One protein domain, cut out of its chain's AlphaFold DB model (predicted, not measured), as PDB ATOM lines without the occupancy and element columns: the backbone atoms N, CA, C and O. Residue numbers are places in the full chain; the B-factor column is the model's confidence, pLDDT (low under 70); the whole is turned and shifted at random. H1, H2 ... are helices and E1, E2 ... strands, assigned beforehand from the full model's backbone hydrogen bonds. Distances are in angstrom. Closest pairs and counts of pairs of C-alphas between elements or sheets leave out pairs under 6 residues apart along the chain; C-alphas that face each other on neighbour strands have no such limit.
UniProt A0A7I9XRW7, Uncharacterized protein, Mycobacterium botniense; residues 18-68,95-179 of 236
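AT A GLANCE: This is residues 18 to 68 and 95 to 179 of the 236 residues of an uncharacterized protein of Mycobacterium botniense (UniProt A0A7I9XRW7). One antiparallel sheet of seven strands curls like part of a barrel and folds back on itself, so that E2, E1, E5 and E6 face E4 and E3, with E7 as the hinge; its two edge strands, E2 and E3, come close and nearly close the ring. The longest helix, H2, packs on this sheet, H3 grazes it, and H1 is set off from it. The printed part has 136 residues, with three named helices and seven named strands in the chain order H1 E1 E2 E3 E4 H2 E5 E6 H3 E7; the class is mixed, helices and strands. The sheet's order is E2, E1, E5, E6, E7, E4, E3. The whole is compact, with a radius of gyration of the C-alphas of 14.8 A and spans of 42 by 38 by 26 A.

IN THESE COORDINATES: In the sheet, E2 is residues 41 to 45, E1 residues 30 to 34, E5 residues 126 to 133 (22.6 A), E6 residues 137 to 145 (25.4 A), E7 residues 162 to 171 (28.6 A), E4 residues 95 to 103 (25.4 A) and E3 residues 57 to 65 (20.8 A). E3 bends by 73 degrees at residue 62. H2 is residues 107 to 120, 20.2 A long, H1 residues 18 to 25 and H3 residues 157 to 160. C-alpha 18 is at (-4.262, 42.707, 99.787) and C-alpha 171, where E7 ends, at (-21.051, 24.911, 76.812).

HOW THE PARTS SIT: The sheet is strongly twisted. E7 and E4 are antiparallel at 157 degrees, with N 98 and O 167 at 2.8 A; E4 and E3 have N 59 and O 101 at 2.9 A. E6 pairs with E7 over its residues 144 to 145, with N 144 and O 170 at 2.9 A. In the hairpin E5 and E6, N 129 and O 141 are 2.9 A apart. E1 and E5 have N 32 and O 130 at 2.9 A, and the hairpin E1 and E2 has N 42 and O 33 at 2.8 A. The closest C-alphas of E2 and E3 are those of Leu 44 and Leu 59, 4.6 A apart. H2 is on the sheet at a height of 8.5 A, over E3 and only just over E4, where 3 of its C-alphas fall. With residues 107 to 111 alone it touches H3, closest at the C-alphas of Pro 107 and Arg 158, 4.7 A. H3 only grazes the sheet, and H1 is not on it. Every O i to N i+4 pair is within hydrogen-bond range in H1, and 9 of 10 in H2; H3 is too short for such a pair.

THE WHOLE: The two farthest C-alphas, those of Gln 155 and Val 179, are 43.6 A apart. Residues 69 to 94 are not printed; C-alphas 68 and 95 are 8.3 A apart across the cut. The links E2 to E3 and E6 to H3 are long. Mean pLDDT of the printed part is 88.0; residues 153 and 155 are under 70.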
ATOM      1  N   GLN A  18      -3.873  41.949 100.977       81.75
ATOM      2  CA  GLN A  18      -4.262  42.707  99.787       81.75
ATOM      3  C   GLN A  18      -5.534  42.145  99.137       81.75
ATOM      4  O   GLN A  18      -6.474  42.892  98.905       81.75
ATOM      5  N   GLY A  19      -5.604  40.827  98.926       81.25
ATOM      6  CA  GLY A  19      -6.798  40.171  98.390       81.25
ATOM      7  C   GLY A  19      -8.031  40.376  99.273       81.25
ATOM      8  O   GLY A  19      -9.129  40.570  98.768       81.25
ATOM      9  N   ALA A  20      -7.866  40.428 100.598       82.38
ATOM     10  CA  ALA A  20      -8.965  40.744 101.510       82.38
ATOM     11  C   ALA A  20      -9.472  42.189 101.339       82.38
ATOM     12  O   ALA A  20     -10.679  42.418 101.388       82.38
ATOM     13  N   ALA A  21      -8.573  43.154 101.119       83.94
ATOM     14  CA  ALA A  21      -8.957  44.531 100.816       83.94
ATOM     15  C   ALA A  21      -9.682  44.629  99.463       83.94
ATOM     16  O   ALA A  21     -10.735  45.258  99.382       83.94
ATOM     17  N   ASP A  22      -9.181  43.934  98.441       86.00
ATOM     18  CA  ASP A  22      -9.783  43.906  97.102       86.00
ATOM     19  C   ASP A  22     -11.166  43.221  97.108       86.00
ATOM     20  O   ASP A  22     -12.069  43.611  96.368       86.00
ATOM     21  N   LEU A  23     -11.367  42.224  97.980       83.62
ATOM     22  CA  LEU A  23     -12.666  41.578  98.184       83.62
ATOM     23  C   LEU A  23     -13.697  42.535  98.793       83.62
ATOM     24  O   LEU A  23     -14.870  42.474  98.428       83.62
ATOM     25  N   LEU A  24     -13.269  43.397  99.720       84.69
ATOM     26  CA  LEU A  24     -14.133  44.398 100.349       84.69
ATOM     27  C   LEU A  24     -14.461  45.558  99.405       84.69
ATOM     28  O   LEU A  24     -15.565  46.091  99.478       84.69
ATOM     29  N   ASP A  25     -13.524  45.934  98.534       87.69
ATOM     30  CA  ASP A  25     -13.746  46.937  97.489       87.69
ATOM     31  C   ASP A  25     -14.726  46.428  96.420       87.69
ATOM     32  O   ASP A  25     -15.572  47.168  95.925       87.69
ATOM     33  N   GLY A  26     -14.657  45.134  96.085       82.25
ATOM     34  CA  GLY A  26     -15.619  44.480  95.195       82.25
ATOM     35  C   GLY A  26     -15.504  44.880  93.719       82.25
ATOM     36  O   GLY A  26     -16.300  44.410  92.904       82.25
ATOM     37  N   ALA A  27     -14.510  45.697  93.353       86.31
ATOM     38  CA  ALA A  27     -14.281  46.142  91.979       86.31
ATOM     39  C   ALA A  27     -13.809  45.012  91.049       86.31
ATOM     40  O   ALA A  27     -14.042  45.061  89.837       86.31
ATOM     41  N   ILE A  28     -13.141  43.992  91.598       87.69
ATOM     42  CA  ILE A  28     -12.574  42.881  90.827       87.69
ATOM     43  C   ILE A  28     -13.558  41.702  90.824       87.69
ATOM     44  O   ILE A  28     -13.936  41.219  91.893       87.69
ATOM     45  N   PRO A  29     -13.961  41.187  89.646       90.25
ATOM     46  CA  PRO A  29     -14.795  39.999  89.575       90.25
ATOM     47  C   PRO A  29     -14.012  38.750  89.984       90.25
ATOM     48  O   PRO A  29     -12.832  38.593  89.665       90.25
ATOM     49  N   THR A  30     -14.703  37.816  90.625       90.38
ATOM     50  CA  THR A  30     -14.143  36.519  90.999       90.38
ATOM     51  C   THR A  30     -14.537  35.477  89.964       90.38
ATOM     52  O   THR A  30     -15.723  35.285  89.694       90.38
ATOM     53  N   ILE A  31     -13.544  34.785  89.403       92.44
ATOM     54  CA  ILE A  31     -13.745  33.697  88.444       92.44
ATOM     55  C   ILE A  31     -13.169  32.419  89.034       92.44
ATOM     56  O   ILE A  31     -11.967  32.345  89.304       92.44
ATOM     57  N   LYS A  32     -14.016  31.405  89.207       92.31
ATOM     58  CA  LYS A  32     -13.635  30.105  89.767       92.31
ATOM     59  C   LYS A  32     -13.990  28.986  88.807       92.31
ATOM     60  O   LYS A  32     -15.010  29.039  88.136       92.31
ATOM     61  N   PHE A  33     -13.158  27.959  88.753       92.94
ATOM     62  CA  PHE A  33     -13.466  26.712  88.075       92.94
ATOM     63  C   PHE A  33     -13.523  25.581  89.096       92.94
ATOM     64  O   PHE A  33     -12.560  25.358  89.831       92.94
ATOM     65  N   THR A  34     -14.629  24.847  89.111       92.69
ATOM     66  CA  THR A  34     -14.810  23.652  89.930       92.69
ATOM     67  C   THR A  34     -14.900  22.436  89.016       92.69
ATOM     68  O   THR A  34     -15.726  22.376  88.100       92.69
ATOM     69  N   SER A  35     -14.031  21.456  89.274       92.00
ATOM     70  CA  SER A  35     -14.039  20.172  88.571       92.00
ATOM     71  C   SER A  35     -15.398  19.465  88.716       92.00
ATOM     72  O   SER A  35     -16.073  19.654  89.730       92.00
ATOM     73  N   PRO A  36     -15.799  18.612  87.755       90.00
ATOM     74  CA  PRO A  36     -17.060  17.869  87.836       90.00
ATOM     75  C   PRO A  36     -17.207  17.030  89.115       90.00
ATOM     76  O   PRO A  36     -18.309  16.870  89.630       90.00
ATOM     77  N   ASP A  37     -16.088  16.522  89.636       86.44
ATOM     78  CA  ASP A  37     -16.040  15.704  90.852       86.44
ATOM     79  C   ASP A  37     -15.997  16.549  92.140       86.44
ATOM     80  O   ASP A  37     -16.033  16.010  93.243       86.44
ATOM     81  N   GLY A  38     -15.867  17.876  92.025       82.62
ATOM     82  CA  GLY A  38     -15.767  18.813  93.150       82.62
ATOM     83  C   GLY A  38     -14.431  18.794  93.905       82.62
ATOM     84  O   GLY A  38     -14.240  19.612  94.804       82.62
ATOM     85  N   ASN A  39     -13.511  17.899  93.533       85.12
ATOM     86  CA  ASN A  39     -12.237  17.671  94.223       85.12
ATOM     87  C   ASN A  39     -11.192  18.756  93.951       85.12
ATOM     88  O   ASN A  39     -10.456  19.134  94.855       85.12
ATOM     89  N   SER A  40     -11.131  19.263  92.721       86.88
ATOM     90  CA  SER A  40     -10.242  20.368  92.357       86.88
ATOM     91  C   SER A  40     -11.061  21.628  92.114       86.88
ATOM     92  O   SER A  40     -12.047  21.608  91.366       86.88
ATOM     93  N   LYS A  41     -10.649  22.715  92.767       89.62
ATOM     94  CA  LYS A  41     -11.229  24.052  92.647       89.62
ATOM     95  C   LYS A  41     -10.099  25.032  92.385       89.62
ATOM     96  O   LYS A  41      -9.099  25.024  93.088       89.62
ATOM     97  N   PHE A  42     -10.258  25.871  91.377       90.25
ATOM     98  CA  PHE A  42      -9.240  26.832  90.981       90.25
ATOM     99  C   PHE A  42      -9.855  28.219  90.926       90.25
ATOM    100  O   PHE A  42     -10.780  28.456  90.150       90.25
ATOM    101  N   THR A  43      -9.324  29.146  91.714       90.88
ATOM    102  CA  THR A  43      -9.652  30.565  91.572       90.88
ATOM    103  C   THR A  43      -8.734  31.168  90.518       90.88
ATOM    104  O   THR A  43      -7.547  31.354  90.758       90.88
ATOM    105  N   LEU A  44      -9.285  31.444  89.337       91.06
ATOM    106  CA  LEU A  44      -8.535  31.901  88.164       91.06
ATOM    107  C   LEU A  44      -8.349  33.421  88.150       91.06
ATOM    108  O   LEU A  44      -7.377  33.928  87.598       91.06
ATOM    109  N   CYS A  45      -9.305  34.157  88.712       90.25
ATOM    110  CA  CYS A  45      -9.284  35.613  88.790       90.25
ATOM    111  C   CYS A  45     -10.046  36.071  90.036       90.25
ATOM    112  O   CYS A  45     -10.950  35.371  90.500       90.25
ATOM    113  N   GLY A  46      -9.692  37.244  90.551       87.12
ATOM    114  CA  GLY A  46     -10.336  37.852  91.706       87.12
ATOM    115  C   GLY A  46      -9.426  37.977  92.931       87.12
ATOM    116  O   GLY A  46      -8.250  37.622  92.875       87.12
ATOM    117  N   PRO A  47      -9.979  38.458  94.051       83.25
ATOM    118  CA  PRO A  47      -9.249  38.689  95.303       83.25
ATOM    119  C   PRO A  47      -8.655  37.422  95.937       83.25
ATOM    120  O   PRO A  47      -7.686  37.486  96.687       83.25
ATOM    121  N   GLU A  48      -9.242  36.263  95.640       83.00
ATOM    122  CA  GLU A  48      -8.785  34.951  96.117       83.00
ATOM    123  C   GLU A  48      -7.853  34.252  95.110       83.00
ATOM    124  O   GLU A  48      -7.521  33.076  95.279       83.00
ATOM    125  N   ALA A  49      -7.482  34.927  94.020       85.88
ATOM    126  CA  ALA A  49      -6.597  34.357  93.018       85.88
ATOM    127  C   ALA A  49      -5.147  34.284  93.548       85.88
ATOM    128  O   ALA A  49      -4.703  35.178  94.273       85.88
ATOM    129  N   PRO A  50      -4.391  33.234  93.190       85.12
ATOM    130  CA  PRO A  50      -3.034  33.016  93.686       85.12
ATOM    131  C   PRO A  50      -2.074  34.096  93.178       85.12
ATOM    132  O   PRO A  50      -1.965  34.323  91.976       85.12
ATOM    133  N   TRP A  51      -1.324  34.748  94.068       83.12
ATOM    134  CA  TRP A  51      -0.389  35.794  93.640       83.12
ATOM    135  C   TRP A  51       0.889  35.198  93.015       83.12
ATOM    136  O   TRP A  51       1.560  34.394  93.679       83.12
ATOM    137  N   PRO A  52       1.291  35.606  91.790       82.62
ATOM    138  CA  PRO A  52       2.499  35.099  91.141       82.62
ATOM    139  C   PRO A  52       3.742  35.257  92.019       82.62
ATOM    140  O   PRO A  52       3.999  36.330  92.565       82.62
ATOM    141  N   GLY A  53       4.534  34.193  92.135       78.06
ATOM    142  CA  GLY A  53       5.800  34.194  92.876       78.06
ATOM    143  C   GLY A  53       5.682  34.021  94.394       78.06
ATOM    144  O   GLY A  53       6.701  33.778  95.035       78.06
ATOM    145  N   ILE A  54       4.475  34.093  94.968       82.38
ATOM    146  CA  ILE A  54       4.233  33.850  96.403       82.38
ATOM    147  C   ILE A  54       3.422  32.567  96.604       82.38
ATOM    148  O   ILE A  54       3.738  31.776  97.491       82.38
ATOM    149  N   GLN A  55       2.386  32.359  95.788       84.19
ATOM    150  CA  GLN A  55       1.482  31.217  95.881       84.19
ATOM    151  C   GLN A  55       1.524  30.385  94.600       84.19
ATOM    152  O   GLN A  55       1.678  30.911  93.496       84.19
ATOM    153  N   ASP A  56       1.377  29.073  94.761       86.06
ATOM    154  CA  ASP A  56       1.249  28.144  93.645       86.06
ATOM    155  C   ASP A  56      -0.198  28.178  93.143       86.06
ATOM    156  O   ASP A  56      -1.135  28.042  93.931       86.06
ATOM    157  N   GLY A  57      -0.397  28.335  91.838       87.88
ATOM    158  CA  GLY A  57      -1.735  28.313  91.268       87.88
ATOM    159  C   GLY A  57      -1.818  28.816  89.834       87.88
ATOM    160  O   GLY A  57      -0.808  29.069  89.174       87.88
ATOM    161  N   ILE A  58      -3.046  28.896  89.326       90.62
ATOM    162  CA  ILE A  58      -3.335  29.229  87.930       90.62
ATOM    163  C   ILE A  58      -4.118  30.530  87.878       90.62
ATOM    164  O   ILE A  58      -5.115  30.685  88.577       90.62
ATOM    165  N   LEU A  59      -3.679  31.427  87.006       91.62
ATOM    166  CA  LEU A  59      -4.277  32.732  86.788       91.62
ATOM    167  C   LEU A  59      -4.801  32.884  85.373       91.62
ATOM    168  O   LEU A  59      -4.249  32.321  84.431       91.62
ATOM    169  N   LEU A  60      -5.836  33.701  85.227       91.75
ATOM    170  CA  LEU A  60      -6.358  34.167  83.951       91.75
ATOM    171  C   LEU A  60      -5.690  35.499  83.579       91.75
ATOM    172  O   LEU A  60      -5.878  36.489  84.279       91.75
ATOM    173  N   VAL A  61      -4.928  35.530  82.482       87.25
ATOM    174  CA  VAL A  61      -4.105  36.704  82.112       87.25
ATOM    175  C   VAL A  61      -4.829  37.657  81.166       87.25
ATOM    176  O   VAL A  61      -4.858  38.855  81.414       87.25
ATOM    177  N   ASP A  62      -5.460  37.132  80.112       84.31
ATOM    178  CA  ASP A  62      -6.104  37.947  79.062       84.31
ATOM    179  C   ASP A  62      -7.640  37.915  79.131       84.31
ATOM    180  O   ASP A  62      -8.338  38.191  78.153       84.31
ATOM    181  N   GLY A  63      -8.189  37.550  80.290       84.12
ATOM    182  CA  GLY A  63      -9.631  37.424  80.478       84.12
ATOM    183  C   GLY A  63     -10.260  36.256  79.708       84.12
ATOM    184  O   GLY A  63      -9.588  35.333  79.236       84.12
ATOM    185  N   LEU A  64     -11.592  36.276  79.634       89.06
ATOM    186  CA  LEU A  64     -12.396  35.268  78.942       89.06
ATOM    187  C   LEU A  64     -12.782  35.790  77.556       89.06
ATOM    188  O   LEU A  64     -13.387  36.854  77.431       89.06
ATOM    189  N   SER A  65     -12.486  35.018  76.515       91.38
ATOM    190  CA  SER A  65     -12.932  35.313  75.149       91.38
ATOM    191  C   SER A  65     -14.032  34.342  74.722       91.38
ATOM    192  O   SER A  65     -14.028  33.186  75.136       91.38
ATOM    193  N   GLY A  66     -14.985  34.804  73.905       88.88
ATOM    194  CA  GLY A  66     -16.139  33.986  73.509       88.88
ATOM    195  C   GLY A  66     -17.205  33.858  74.603       88.88
ATOM    196  O   GLY A  66     -17.792  32.800  74.774       88.88
ATOM    197  N   VAL A  67     -17.444  34.928  75.370       88.88
ATOM    198  CA  VAL A  67     -18.437  34.949  76.467       88.88
ATOM    199  C   VAL A  67     -19.873  34.780  75.950       88.88
ATOM    200  O   VAL A  67     -20.731  34.254  76.660       88.88
ATOM    201  N   THR A  68     -20.136  35.214  74.716       90.44
ATOM    202  CA  THR A  68     -21.444  35.138  74.057       90.44
ATOM    203  C   THR A  68     -21.462  33.981  73.059       90.44
ATOM    204  O   THR A  68     -20.488  33.817  72.315       90.44
ATOM    205  N   ASN A  95     -18.473  28.598  72.822       93.12
ATOM    206  CA  ASN A  95     -17.074  28.197  72.922       93.12
ATOM    207  C   ASN A  95     -16.277  29.330  73.557       93.12
ATOM    208  O   ASN A  95     -16.123  30.399  72.969       93.12
ATOM    209  N   LEU A  96     -15.748  29.064  74.743       93.06
ATOM    210  CA  LEU A  96     -14.996  30.011  75.540       93.06
ATOM    211  C   LEU A  96     -13.513  29.647  75.484       93.06
ATOM    212  O   LEU A  96     -13.139  28.491  75.676       93.06
ATOM    213  N   THR A  97     -12.653  30.633  75.242       93.12
ATOM    214  CA  THR A  97     -11.198  30.447  75.297       93.12
ATOM    215  C   THR A  97     -10.615  31.248  76.455       93.12
ATOM    216  O   THR A  97     -10.796  32.467  76.532       93.12
ATOM    217  N   MET A  98      -9.914  30.550  77.346       92.50
ATOM    218  CA  MET A  98      -9.230  31.106  78.511       92.50
ATOM    219  C   MET A  98      -7.725  31.066  78.284       92.50
ATOM    220  O   MET A  98      -7.178  30.001  77.991       92.50
ATOM    221  N   ARG A  99      -7.047  32.204  78.456       92.38
ATOM    222  CA  ARG A  99      -5.580  32.257  78.470       92.38
ATOM    223  C   ARG A  99      -5.104  32.234  79.911       92.38
ATOM    224  O   ARG A  99      -5.329  33.179  80.666       92.38
ATOM    225  N   LEU A 100      -4.495  31.120  80.274       91.56
ATOM    226  CA  LEU A 100      -4.116  30.782  81.627       91.56
ATOM    227  C   LEU A 100      -2.601  30.787  81.797       91.56
ATOM    228  O   LEU A 100      -1.838  30.542  80.861       91.56
ATOM    229  N   GLN A 101      -2.183  31.044  83.025       91.62
ATOM    230  CA  GLN A 101      -0.793  31.111  83.430       91.62
ATOM    231  C   GLN A 101      -0.647  30.364  84.751       91.62
ATOM    232  O   GLN A 101      -1.181  30.785  85.777       91.62
ATOM    233  N   ALA A 102       0.040  29.227  84.719       90.50
ATOM    234  CA  ALA A 102       0.442  28.508  85.916       90.50
ATOM    235  C   ALA A 102       1.718  29.128  86.483       90.50
ATOM    236  O   ALA A 102       2.703  29.332  85.764       90.50
ATOM    237  N   HIS A 103       1.696  29.342  87.793       89.44
ATOM    238  CA  HIS A 103       2.818  29.794  88.603       89.44
ATOM    239  C   HIS A 103       3.033  28.827  89.754       89.44
ATOM    240  O   HIS A 103       2.084  28.280  90.313       89.44
ATOM    241  N   ALA A 104       4.291  28.626  90.124       88.56
ATOM    242  CA  ALA A 104       4.634  27.895  91.332       88.56
ATOM    243  C   ALA A 104       5.926  28.438  91.930       88.56
ATOM    244  O   ALA A 104       6.779  28.976  91.237       88.56
ATOM    245  N   THR A 105       6.103  28.247  93.223       88.06
ATOM    246  CA  THR A 105       7.325  28.566  93.964       88.06
ATOM    247  C   THR A 105       8.392  27.488  93.789       88.06
ATOM    248  O   THR A 105       9.586  27.758  93.913       88.06
ATOM    249  N   THR A 106       7.981  26.252  93.474       88.44
ATOM    250  CA  THR A 106       8.882  25.103  93.336       88.44
ATOM    251  C   THR A 106       8.705  24.369  92.000       88.44
ATOM    252  O   THR A 106       7.579  24.219  91.511       88.44
ATOM    253  N   PRO A 107       9.784  23.810  91.410       87.88
ATOM    254  CA  PRO A 107       9.695  23.040  90.163       87.88
ATOM    255  C   PRO A 107       8.831  21.777  90.269       87.88
ATOM    256  O   PRO A 107       8.356  21.256  89.259       87.88
ATOM    257  N   GLN A 108       8.699  21.220  91.475       88.75
ATOM    258  CA  GLN A 108       7.840  20.079  91.783       88.75
ATOM    259  C   GLN A 108       6.378  20.519  91.918       88.75
ATOM    260  O   GLN A 108       5.502  19.821  91.410       88.75
ATOM    261  N   GLY A 109       6.128  21.670  92.555       87.00
ATOM    262  CA  GLY A 109       4.809  22.302  92.627       87.00
ATOM    263  C   GLY A 109       4.248  22.584  91.239       87.00
ATOM    264  O   GLY A 109       3.126  22.186  90.950       87.00
ATOM    265  N   MET A 110       5.077  23.102  90.326       87.56
ATOM    266  CA  MET A 110       4.677  23.356  88.938       87.56
ATOM    267  C   MET A 110       4.146  22.100  88.230       87.56
ATOM    268  O   MET A 110       3.046  22.099  87.683       87.56
ATOM    269  N   SER A 111       4.905  20.998  88.251       87.38
ATOM    270  CA  SER A 111       4.485  19.757  87.584       87.38
ATOM    271  C   SER A 111       3.210  19.178  88.190       87.38
ATOM    272  O   SER A 111       2.384  18.631  87.465       87.38
ATOM    273  N   ARG A 112       3.044  19.305  89.507       87.62
ATOM    274  CA  ARG A 112       1.851  18.868  90.236       87.62
ATOM    275  C   ARG A 112       0.629  19.703  89.876       87.62
ATOM    276  O   ARG A 112      -0.377  19.123  89.496       87.62
ATOM    277  N   LEU A 113       0.754  21.026  89.915       88.94
ATOM    278  CA  LEU A 113      -0.304  21.974  89.574       88.94
ATOM    279  C   LEU A 113      -0.817  21.760  88.148       88.94
ATOM    280  O   LEU A 113      -2.018  21.648  87.929       88.94
ATOM    281  N   VAL A 114       0.095  21.651  87.178       89.19
ATOM    282  CA  VAL A 114      -0.278  21.418  85.777       89.19
ATOM    283  C   VAL A 114      -0.942  20.050  85.607       89.19
ATOM    284  O   VAL A 114      -1.922  19.932  84.880       89.19
ATOM    285  N   SER A 115      -0.447  19.023  86.303       89.62
ATOM    286  CA  SER A 115      -1.027  17.675  86.262       89.62
ATOM    287  C   SER A 115      -2.416  17.625  86.903       89.62
ATOM    288  O   SER A 115      -3.300  16.951  86.383       89.62
ATOM    289  N   GLU A 116      -2.624  18.350  88.003       90.56
ATOM    290  CA  GLU A 116      -3.925  18.478  88.657       90.56
ATOM    291  C   GLU A 116      -4.912  19.237  87.772       90.56
ATOM    292  O   GLU A 116      -6.029  18.774  87.571       90.56
ATOM    293  N   TRP A 117      -4.486  20.351  87.174       90.44
ATOM    294  CA  TRP A 117      -5.309  21.093  86.225       90.44
ATOM    295  C   TRP A 117      -5.744  20.217  85.054       90.44
ATOM    296  O   TRP A 117      -6.931  20.126  84.765       90.44
ATOM    297  N   ILE A 118      -4.798  19.525  84.417       89.62
ATOM    298  CA  ILE A 118      -5.062  18.575  83.329       89.62
ATOM    299  C   ILE A 118      -6.029  17.472  83.783       89.62
ATOM    300  O   ILE A 118      -6.956  17.136  83.050       89.62
ATOM    301  N   GLY A 119      -5.835  16.932  84.989       89.19
ATOM    302  CA  GLY A 119      -6.673  15.878  85.564       89.19
ATOM    303  C   GLY A 119      -8.073  16.334  85.982       89.19
ATOM    304  O   GLY A 119      -8.986  15.515  86.018       89.19
ATOM    305  N   ALA A 120      -8.268  17.626  86.258       89.94
ATOM    306  CA  ALA A 120      -9.560  18.192  86.640       89.94
ATOM    307  C   ALA A 120     -10.560  18.261  85.471       89.94
ATOM    308  O   ALA A 120     -11.768  18.384  85.694       89.94
ATOM    309  N   TRP A 121     -10.077  18.181  84.226       90.56
ATOM    310  CA  TRP A 121     -10.910  18.205  83.027       90.56
ATOM    311  C   TRP A 121     -11.246  16.793  82.551       90.56
ATOM    312  O   TRP A 121     -10.380  16.009  82.175       90.56
ATOM    313  N   ASN A 122     -12.542  16.493  82.478       89.25
ATOM    314  CA  ASN A 122     -13.060  15.263  81.889       89.25
ATOM    315  C   ASN A 122     -13.953  15.618  80.687       89.25
ATOM    316  O   ASN A 122     -14.878  16.413  80.848       89.25
ATOM    317  N   PRO A 123     -13.736  15.053  79.482       89.56
ATOM    318  CA  PRO A 123     -14.543  15.396  78.306       89.56
ATOM    319  C   PRO A 123     -16.003  14.918  78.401       89.56
ATOM    320  O   PRO A 123     -16.898  15.491  77.766       89.56
ATOM    321  N   ASN A 124     -16.261  13.883  79.206       91.19
ATOM    322  CA  ASN A 124     -17.589  13.292  79.359       91.19
ATOM    323  C   ASN A 124     -18.464  14.066  80.349       91.19
ATOM    324  O   ASN A 124     -19.689  14.073  80.199       91.19
ATOM    325  N   LEU A 125     -17.848  14.743  81.316       92.94
ATOM    326  CA  LEU A 125     -18.533  15.452  82.392       92.94
ATOM    327  C   LEU A 125     -18.429  16.973  82.210       92.94
ATOM    328  O   LEU A 125     -17.613  17.473  81.437       92.94
ATOM    329  N   GLN A 126     -19.300  17.705  82.898       93.62
ATOM    330  CA  GLN A 126     -19.322  19.168  82.903       93.62
ATOM    331  C   GLN A 126     -18.870  19.654  84.281       93.62
ATOM    332  O   GLN A 126     -19.385  19.186  85.293       93.62
ATOM    333  N   GLY A 127     -17.895  20.560  84.314       93.25
ATOM    334  CA  GLY A 127     -17.542  21.324  85.509       93.25
ATOM    335  C   GLY A 127     -18.364  22.609  85.593       93.25
ATOM    336  O   GLY A 127     -19.104  22.943  84.663       93.25
ATOM    337  N   SER A 128     -18.216  23.362  86.681       92.88
ATOM    338  CA  SER A 128     -18.796  24.702  86.799       92.88
ATOM    339  C   SER A 128     -17.704  25.759  86.681       92.88
ATOM    340  O   SER A 128     -16.712  25.741  87.406       92.88
ATOM    341  N   LEU A 129     -17.879  26.684  85.741       94.38
ATOM    342  CA  LEU A 129     -17.134  27.935  85.702       94.38
ATOM    343  C   LEU A 129     -18.029  29.023  86.294       94.38
ATOM    344  O   LEU A 129     -19.103  29.309  85.778       94.38
ATOM    345  N   GLU A 130     -17.599  29.600  87.395       93.44
ATOM    346  CA  GLU A 130     -18.358  30.535  88.209       93.44
ATOM    347  C   GLU A 130     -17.799  31.936  87.997       93.44
ATOM    348  O   GLU A 130     -16.586  32.140  87.995       93.44
ATOM    349  N   TYR A 131     -18.694  32.895  87.812       92.56
ATOM    350  CA  TYR A 131     -18.400  34.307  87.661       92.56
ATOM    351  C   TYR A 131     -19.234  35.074  88.687       92.56
ATOM    352  O   TYR A 131     -20.466  35.088  88.636       92.56
ATOM    353  N   TRP A 132     -18.555  35.709  89.635       90.50
ATOM    354  CA  TRP A 132     -19.174  36.450  90.725       90.50
ATOM    355  C   TRP A 132     -18.707  37.901  90.715       90.50
ATOM    356  O   TRP A 132     -17.528  38.204  90.537       90.50
ATOM    357  N   THR A 133     -19.640  38.822  90.911       88.38
ATOM    358  CA  THR A 133     -19.346  40.242  91.128       88.38
ATOM    359  C   THR A 133     -20.338  40.777  92.147       88.38
ATOM    360  O   THR A 133     -21.512  40.412  92.092       88.38
ATOM    361  N   VAL A 134     -19.892  41.664  93.037       85.56
ATOM    362  CA  VAL A 134     -20.743  42.233  94.097       85.56
ATOM    363  C   VAL A 134     -21.971  42.940  93.508       85.56
ATOM    364  O   VAL A 134     -23.084  42.733  93.983       85.56
ATOM    365  N   ASP A 135     -21.796  43.672  92.404       85.06
ATOM    366  CA  ASP A 135     -22.876  44.456  91.789       85.06
ATOM    367  C   ASP A 135     -23.816  43.647  90.887       85.06
ATOM    368  O   ASP A 135     -24.993  43.975  90.739       85.06
ATOM    369  N   ARG A 136     -23.290  42.618  90.207       83.00
ATOM    370  CA  ARG A 136     -24.010  41.883  89.146       83.00
ATOM    371  C   ARG A 136     -24.480  40.499  89.577       83.00
ATOM    372  O   ARG A 136     -25.146  39.824  88.794       83.00
ATOM    373  N   GLY A 137     -24.144  40.079  90.790       88.44
ATOM    374  CA  GLY A 137     -24.526  38.791  91.345       88.44
ATOM    375  C   GLY A 137     -23.744  37.611  90.768       88.44
ATOM    376  O   GLY A 137     -22.622  37.747  90.273       88.44
ATOM    377  N   TYR A 138     -24.356  36.431  90.884       91.50
ATOM    378  CA  TYR A 138     -23.754  35.141  90.564       91.50
ATOM    379  C   TYR A 138     -24.208  34.619  89.215       91.50
ATOM    380  O   TYR A 138     -25.407  34.487  88.957       91.50
ATOM    381  N   TRP A 139     -23.224  34.239  88.413       93.12
ATOM    382  CA  TRP A 139     -23.408  33.603  87.126       93.12
ATOM    383  C   TRP A 139     -22.549  32.352  87.089       93.12
ATOM    384  O   TRP A 139     -21.404  32.358  87.533       93.12
ATOM    385  N   TRP A 140     -23.076  31.275  86.536       93.62
ATOM    386  CA  TRP A 140     -22.319  30.052  86.345       93.62
ATOM    387  C   TRP A 140     -22.493  29.530  84.925       93.62
ATOM    388  O   TRP A 140     -23.501  29.752  84.254       93.62
ATOM    389  N   PHE A 141     -21.461  28.851  84.455       94.25
ATOM    390  CA  PHE A 141     -21.330  28.353  83.104       94.25
ATOM    391  C   PHE A 141     -20.952  26.870  83.175       94.25
ATOM    392  O   PHE A 141     -19.885  26.545  83.705       94.25
ATOM    393  N   PRO A 142     -21.805  25.955  82.679       94.50
ATOM    394  CA  PRO A 142     -21.467  24.541  82.604       94.50
ATOM    395  C   PRO A 142     -20.339  24.345  81.590       94.50
ATOM    396  O   PRO A 142     -20.533  24.394  80.376       94.50
ATOM    397  N   ALA A 143     -19.138  24.150  82.117       94.00
ATOM    398  CA  ALA A 143     -17.902  24.088  81.370       94.00
ATOM    399  C   ALA A 143     -17.578  22.637  81.014       94.00
ATOM    400  O   ALA A 143     -17.250  21.827  81.880       94.00
ATOM    401  N   ARG A 144     -17.620  22.300  79.725       93.62
ATOM    402  CA  ARG A 144     -17.133  21.020  79.202       93.62
ATOM    403  C   ARG A 144     -15.812  21.229  78.478       93.62
ATOM    404  O   ARG A 144     -15.608  22.243  77.810       93.62
ATOM    405  N   TRP A 145     -14.931  20.238  78.535       92.56
ATOM    406  CA  TRP A 145     -13.726  20.256  77.713       92.56
ATOM    407  C   TRP A 145     -14.101  20.249  76.215       92.56
ATOM    408  O   TRP A 145     -14.831  19.366  75.749       92.56
ATOM    409  N   GLY A 146     -13.686  21.295  75.488       89.25
ATOM    410  CA  GLY A 146     -14.072  21.529  74.094       89.25
ATOM    411  C   GLY A 146     -13.084  20.958  73.083       89.25
ATOM    412  O   GLY A 146     -13.453  20.122  72.264       89.25
ATOM    413  N   GLU A 147     -11.830  21.396  73.161       90.38
ATOM    414  CA  GLU A 147     -10.764  21.014  72.229       90.38
ATOM    415  C   GLU A 147      -9.526  20.511  72.986       90.38
ATOM    416  O   GLU A 147      -9.278  20.957  74.112       90.38
ATOM    417  N   PRO A 148      -8.730  19.603  72.387       87.50
ATOM    418  CA  PRO A 148      -7.466  19.177  72.977       87.50
ATOM    419  C   PRO A 148      -6.501  20.360  73.119       87.50
ATOM    420  O   PRO A 148      -6.581  21.346  72.384       87.50
ATOM    421  N   TRP A 149      -5.555  20.248  74.049       82.31
ATOM    422  CA  TRP A 149      -4.518  21.261  74.227       82.31
ATOM    423  C   TRP A 149      -3.646  21.365  72.978       82.31
ATOM    424  O   TRP A 149      -2.988  20.403  72.588       82.31
ATOM    425  N   ALA A 150      -3.652  22.543  72.360       76.50
ATOM    426  CA  ALA A 150      -2.874  22.834  71.160       76.50
ATOM    427  C   ALA A 150      -1.535  23.530  71.467       76.50
ATOM    428  O   ALA A 150      -0.748  23.769  70.550       76.50
ATOM    429  N   ASP A 151      -1.274  23.877  72.730       78.94
ATOM    430  CA  ASP A 151      -0.067  24.616  73.090       78.94
ATOM    431  C   ASP A 151       1.188  23.753  73.041       78.94
ATOM    432  O   ASP A 151       1.215  22.583  73.430       78.94
ATOM    433  N   GLN A 152       2.271  24.385  72.602       73.81
ATOM    434  CA  GLN A 152       3.585  23.772  72.602       73.81
ATOM    435  C   GLN A 152       4.138  23.715  74.024       73.81
ATOM    436  O   GLN A 152       4.257  24.735  74.709       73.81
ATOM    437  N   ILE A 153       4.550  22.521  74.448       69.44
ATOM    438  CA  ILE A 153       5.291  22.342  75.695       69.44
ATOM    439  C   ILE A 153       6.644  23.045  75.531       69.44
ATOM    440  O   ILE A 153       7.542  22.554  74.844       69.44
ATOM    441  N   LYS A 154       6.791  24.218  76.153       74.06
ATOM    442  CA  LYS A 154       8.079  24.918  76.234       74.06
ATOM    443  C   LYS A 154       9.068  24.016  76.993       74.06
ATOM    444  O   LYS A 154       8.682  23.300  77.911       74.06
ATOM    445  N   GLN A 155      10.354  24.035  76.636       65.56
ATOM    446  CA  GLN A 155      11.357  23.136  77.241       65.56
ATOM    447  C   GLN A 155      11.728  23.499  78.695       65.56
ATOM    448  O   GLN A 155      12.335  22.691  79.393       65.56
ATOM    449  N   LEU A 156      11.368  24.699  79.174       76.19
ATOM    450  CA  LEU A 156      11.871  25.269  80.435       76.19
ATOM    451  C   LEU A 156      10.825  25.675  81.511       76.19
ATOM    452  O   LEU A 156      11.198  26.422  82.416       76.19
ATOM    453  N   PRO A 157       9.560  25.204  81.527       74.56
ATOM    454  CA  PRO A 157       8.551  25.698  82.475       74.56
ATOM    455  C   PRO A 157       8.924  25.417  83.935       74.56
ATOM    456  O   PRO A 157       8.601  26.196  84.824       74.56
ATOM    457  N   ARG A 158       9.679  24.342  84.194       79.56
ATOM    458  CA  ARG A 158      10.172  23.997  85.539       79.56
ATOM    459  C   ARG A 158      11.308  24.895  86.032       79.56
ATOM    460  O   ARG A 158      11.507  24.973  87.236       79.56
ATOM    461  N   LEU A 159      12.057  25.521  85.123       82.25
ATOM    462  CA  LEU A 159      13.156  26.426  85.467       82.25
ATOM    463  C   LEU A 159      12.649  27.858  85.629       82.25
ATOM    464  O   LEU A 159      13.038  28.538  86.568       82.25
ATOM    465  N   VAL A 160      11.760  28.291  84.731       83.25
ATOM    466  CA  VAL A 160      11.153  29.633  84.780       83.25
ATOM    467  C   VAL A 160      10.027  29.697  85.819       83.25
ATOM    468  O   VAL A 160       9.613  30.785  86.197       83.25
ATOM    469  N   LEU A 161       9.546  28.542  86.303       86.81
ATOM    470  CA  LEU A 161       8.431  28.432  87.254       86.81
ATOM    471  C   LEU A 161       7.163  29.141  86.771       86.81
ATOM    472  O   LEU A 161       6.340  29.629  87.543       86.81
ATOM    473  N   HIS A 162       7.006  29.128  85.455       87.12
ATOM    474  CA  HIS A 162       6.009  29.880  84.736       87.12
ATOM    475  C   HIS A 162       5.632  29.111  83.471       87.12
ATOM    476  O   HIS A 162       6.507  28.736  82.678       87.12
ATOM    477  N   GLN A 163       4.336  28.876  83.278       88.69
ATOM    478  CA  GLN A 163       3.824  28.210  82.089       88.69
ATOM    479  C   GLN A 163       2.491  28.808  81.651       88.69
ATOM    480  O   GLN A 163       1.519  28.804  82.394       88.69
ATOM    481  N   GLU A 164       2.439  29.260  80.404       89.06
ATOM    482  CA  GLU A 164       1.214  29.728  79.761       89.06
ATOM    483  C   GLU A 164       0.542  28.575  79.022       89.06
ATOM    484  O   GLU A 164       1.223  27.756  78.395       89.06
ATOM    485  N   PHE A 165      -0.783  28.529  79.075       88.31
ATOM    486  CA  PHE A 165      -1.598  27.606  78.299       88.31
ATOM    487  C   PHE A 165      -2.978  28.204  78.024       88.31
ATOM    488  O   PHE A 165      -3.490  29.056  78.740       88.31
ATOM    489  N   THR A 166      -3.590  27.742  76.954       91.00
ATOM    490  CA  THR A 166      -4.852  28.191  76.409       91.00
ATOM    491  C   THR A 166      -5.838  27.044  76.557       91.00
ATOM    492  O   THR A 166      -5.720  26.004  75.907       91.00
ATOM    493  N   GLN A 167      -6.832  27.225  77.423       91.31
ATOM    494  CA  GLN A 167      -7.899  26.253  77.620       91.31
ATOM    495  C   GLN A 167      -9.119  26.664  76.803       91.31
ATOM    496  O   GLN A 167      -9.685  27.737  77.009       91.31
ATOM    497  N   LYS A 168      -9.564  25.773  75.916       93.19
ATOM    498  CA  LYS A 168     -10.829  25.923  75.195       93.19
ATOM    499  C   LYS A 168     -11.913  25.078  75.853       93.19
ATOM    500  O   LYS A 168     -11.785  23.858  76.000       93.19
ATOM    501  N   ILE A 169     -12.982  25.745  76.255       93.88
ATOM    502  CA  ILE A 169     -14.147  25.173  76.922       93.88
ATOM    503  C   ILE A 169     -15.343  25.342  75.996       93.88
ATOM    504  O   ILE A 169     -15.463  26.349  75.304       93.88
ATOM    505  N   ARG A 170     -16.251  24.373  76.014       93.38
ATOM    506  CA  ARG A 170     -17.559  24.488  75.378       93.38
ATOM    507  C   ARG A 170     -18.682  24.386  76.400       93.38
ATOM    508  O   ARG A 170     -18.557  23.671  77.393       93.38
ATOM    509  N   ASN A 171     -19.786  25.055  76.114       94.25
ATOM    510  CA  ASN A 171     -21.051  24.911  76.812       94.25
ATOM    511  C   ASN A 171     -22.146  24.579  75.804       94.25
ATOM    512  O   ASN A 171     -22.399  25.315  74.844       94.25
ATOM    513  N   ASP A 172     -22.806  23.460  76.075       92.31
ATOM    514  CA  ASP A 172     -23.851  22.890  75.234       92.31
ATOM    515  C   ASP A 172     -25.170  23.692  75.332       92.31
ATOM    516  O   ASP A 172     -25.968  23.676  74.401       92.31
ATOM    517  N   LEU A 173     -25.387  24.439  76.424       90.94
ATOM    518  CA  LEU A 173     -26.573  25.274  76.670       90.94
ATOM    519  C   LEU A 173     -26.455  26.702  76.122       90.94
ATOM    520  O   LEU A 173     -27.396  27.478  76.272       90.94
ATOM    521  N   ALA A 174     -25.316  27.060  75.518       91.75
ATOM    522  CA  ALA A 174     -25.007  28.368  74.926       91.75
ATOM    523  C   ALA A 174     -24.953  29.574  75.895       91.75
ATOM    524  O   ALA A 174     -24.223  30.528  75.634       91.75
ATOM    525  N   PHE A 175     -25.666  29.547  77.018       92.62
ATOM    526  CA  PHE A 175     -25.834  30.701  77.901       92.62
ATOM    527  C   PHE A 175     -25.176  30.523  79.269       92.62
ATOM    528  O   PHE A 175     -24.964  29.409  79.753       92.62
ATOM    529  N   TRP A 176     -24.895  31.664  79.895       93.12
ATOM    530  CA  TRP A 176     -24.610  31.760  81.321       93.12
ATOM    531  C   TRP A 176     -25.914  31.648  82.101       93.12
ATOM    532  O   TRP A 176     -26.948  32.175  81.686       93.12
ATOM    533  N   LEU A 177     -25.857  30.963  83.232       92.69
ATOM    534  CA  LEU A 177     -27.007  30.693  84.076       92.69
ATOM    535  C   LEU A 177     -26.886  31.500  85.365       92.69
ATOM    536  O   LEU A 177     -25.809  31.606  85.947       92.69
ATOM    537  N   GLY A 178     -27.994  32.097  85.790       91.75
ATOM    538  CA  GLY A 178     -28.080  32.797  87.067       91.75
ATOM    539  C   GLY A 178     -28.454  31.863  88.216       91.75
ATOM    540  O   GLY A 178     -28.562  30.641  88.061       91.75
ATOM    541  N   VAL A 179     -28.701  32.464  89.377       88.56
ATOM    542  CA  VAL A 179     -29.292  31.769  90.526       88.56
ATOM    543  C   VAL A 179     -30.711  31.310  90.159       88.56
ATOM    544  O   VAL A 179     -31.495  32.125  89.666       88.56
TER     545      VAL A 179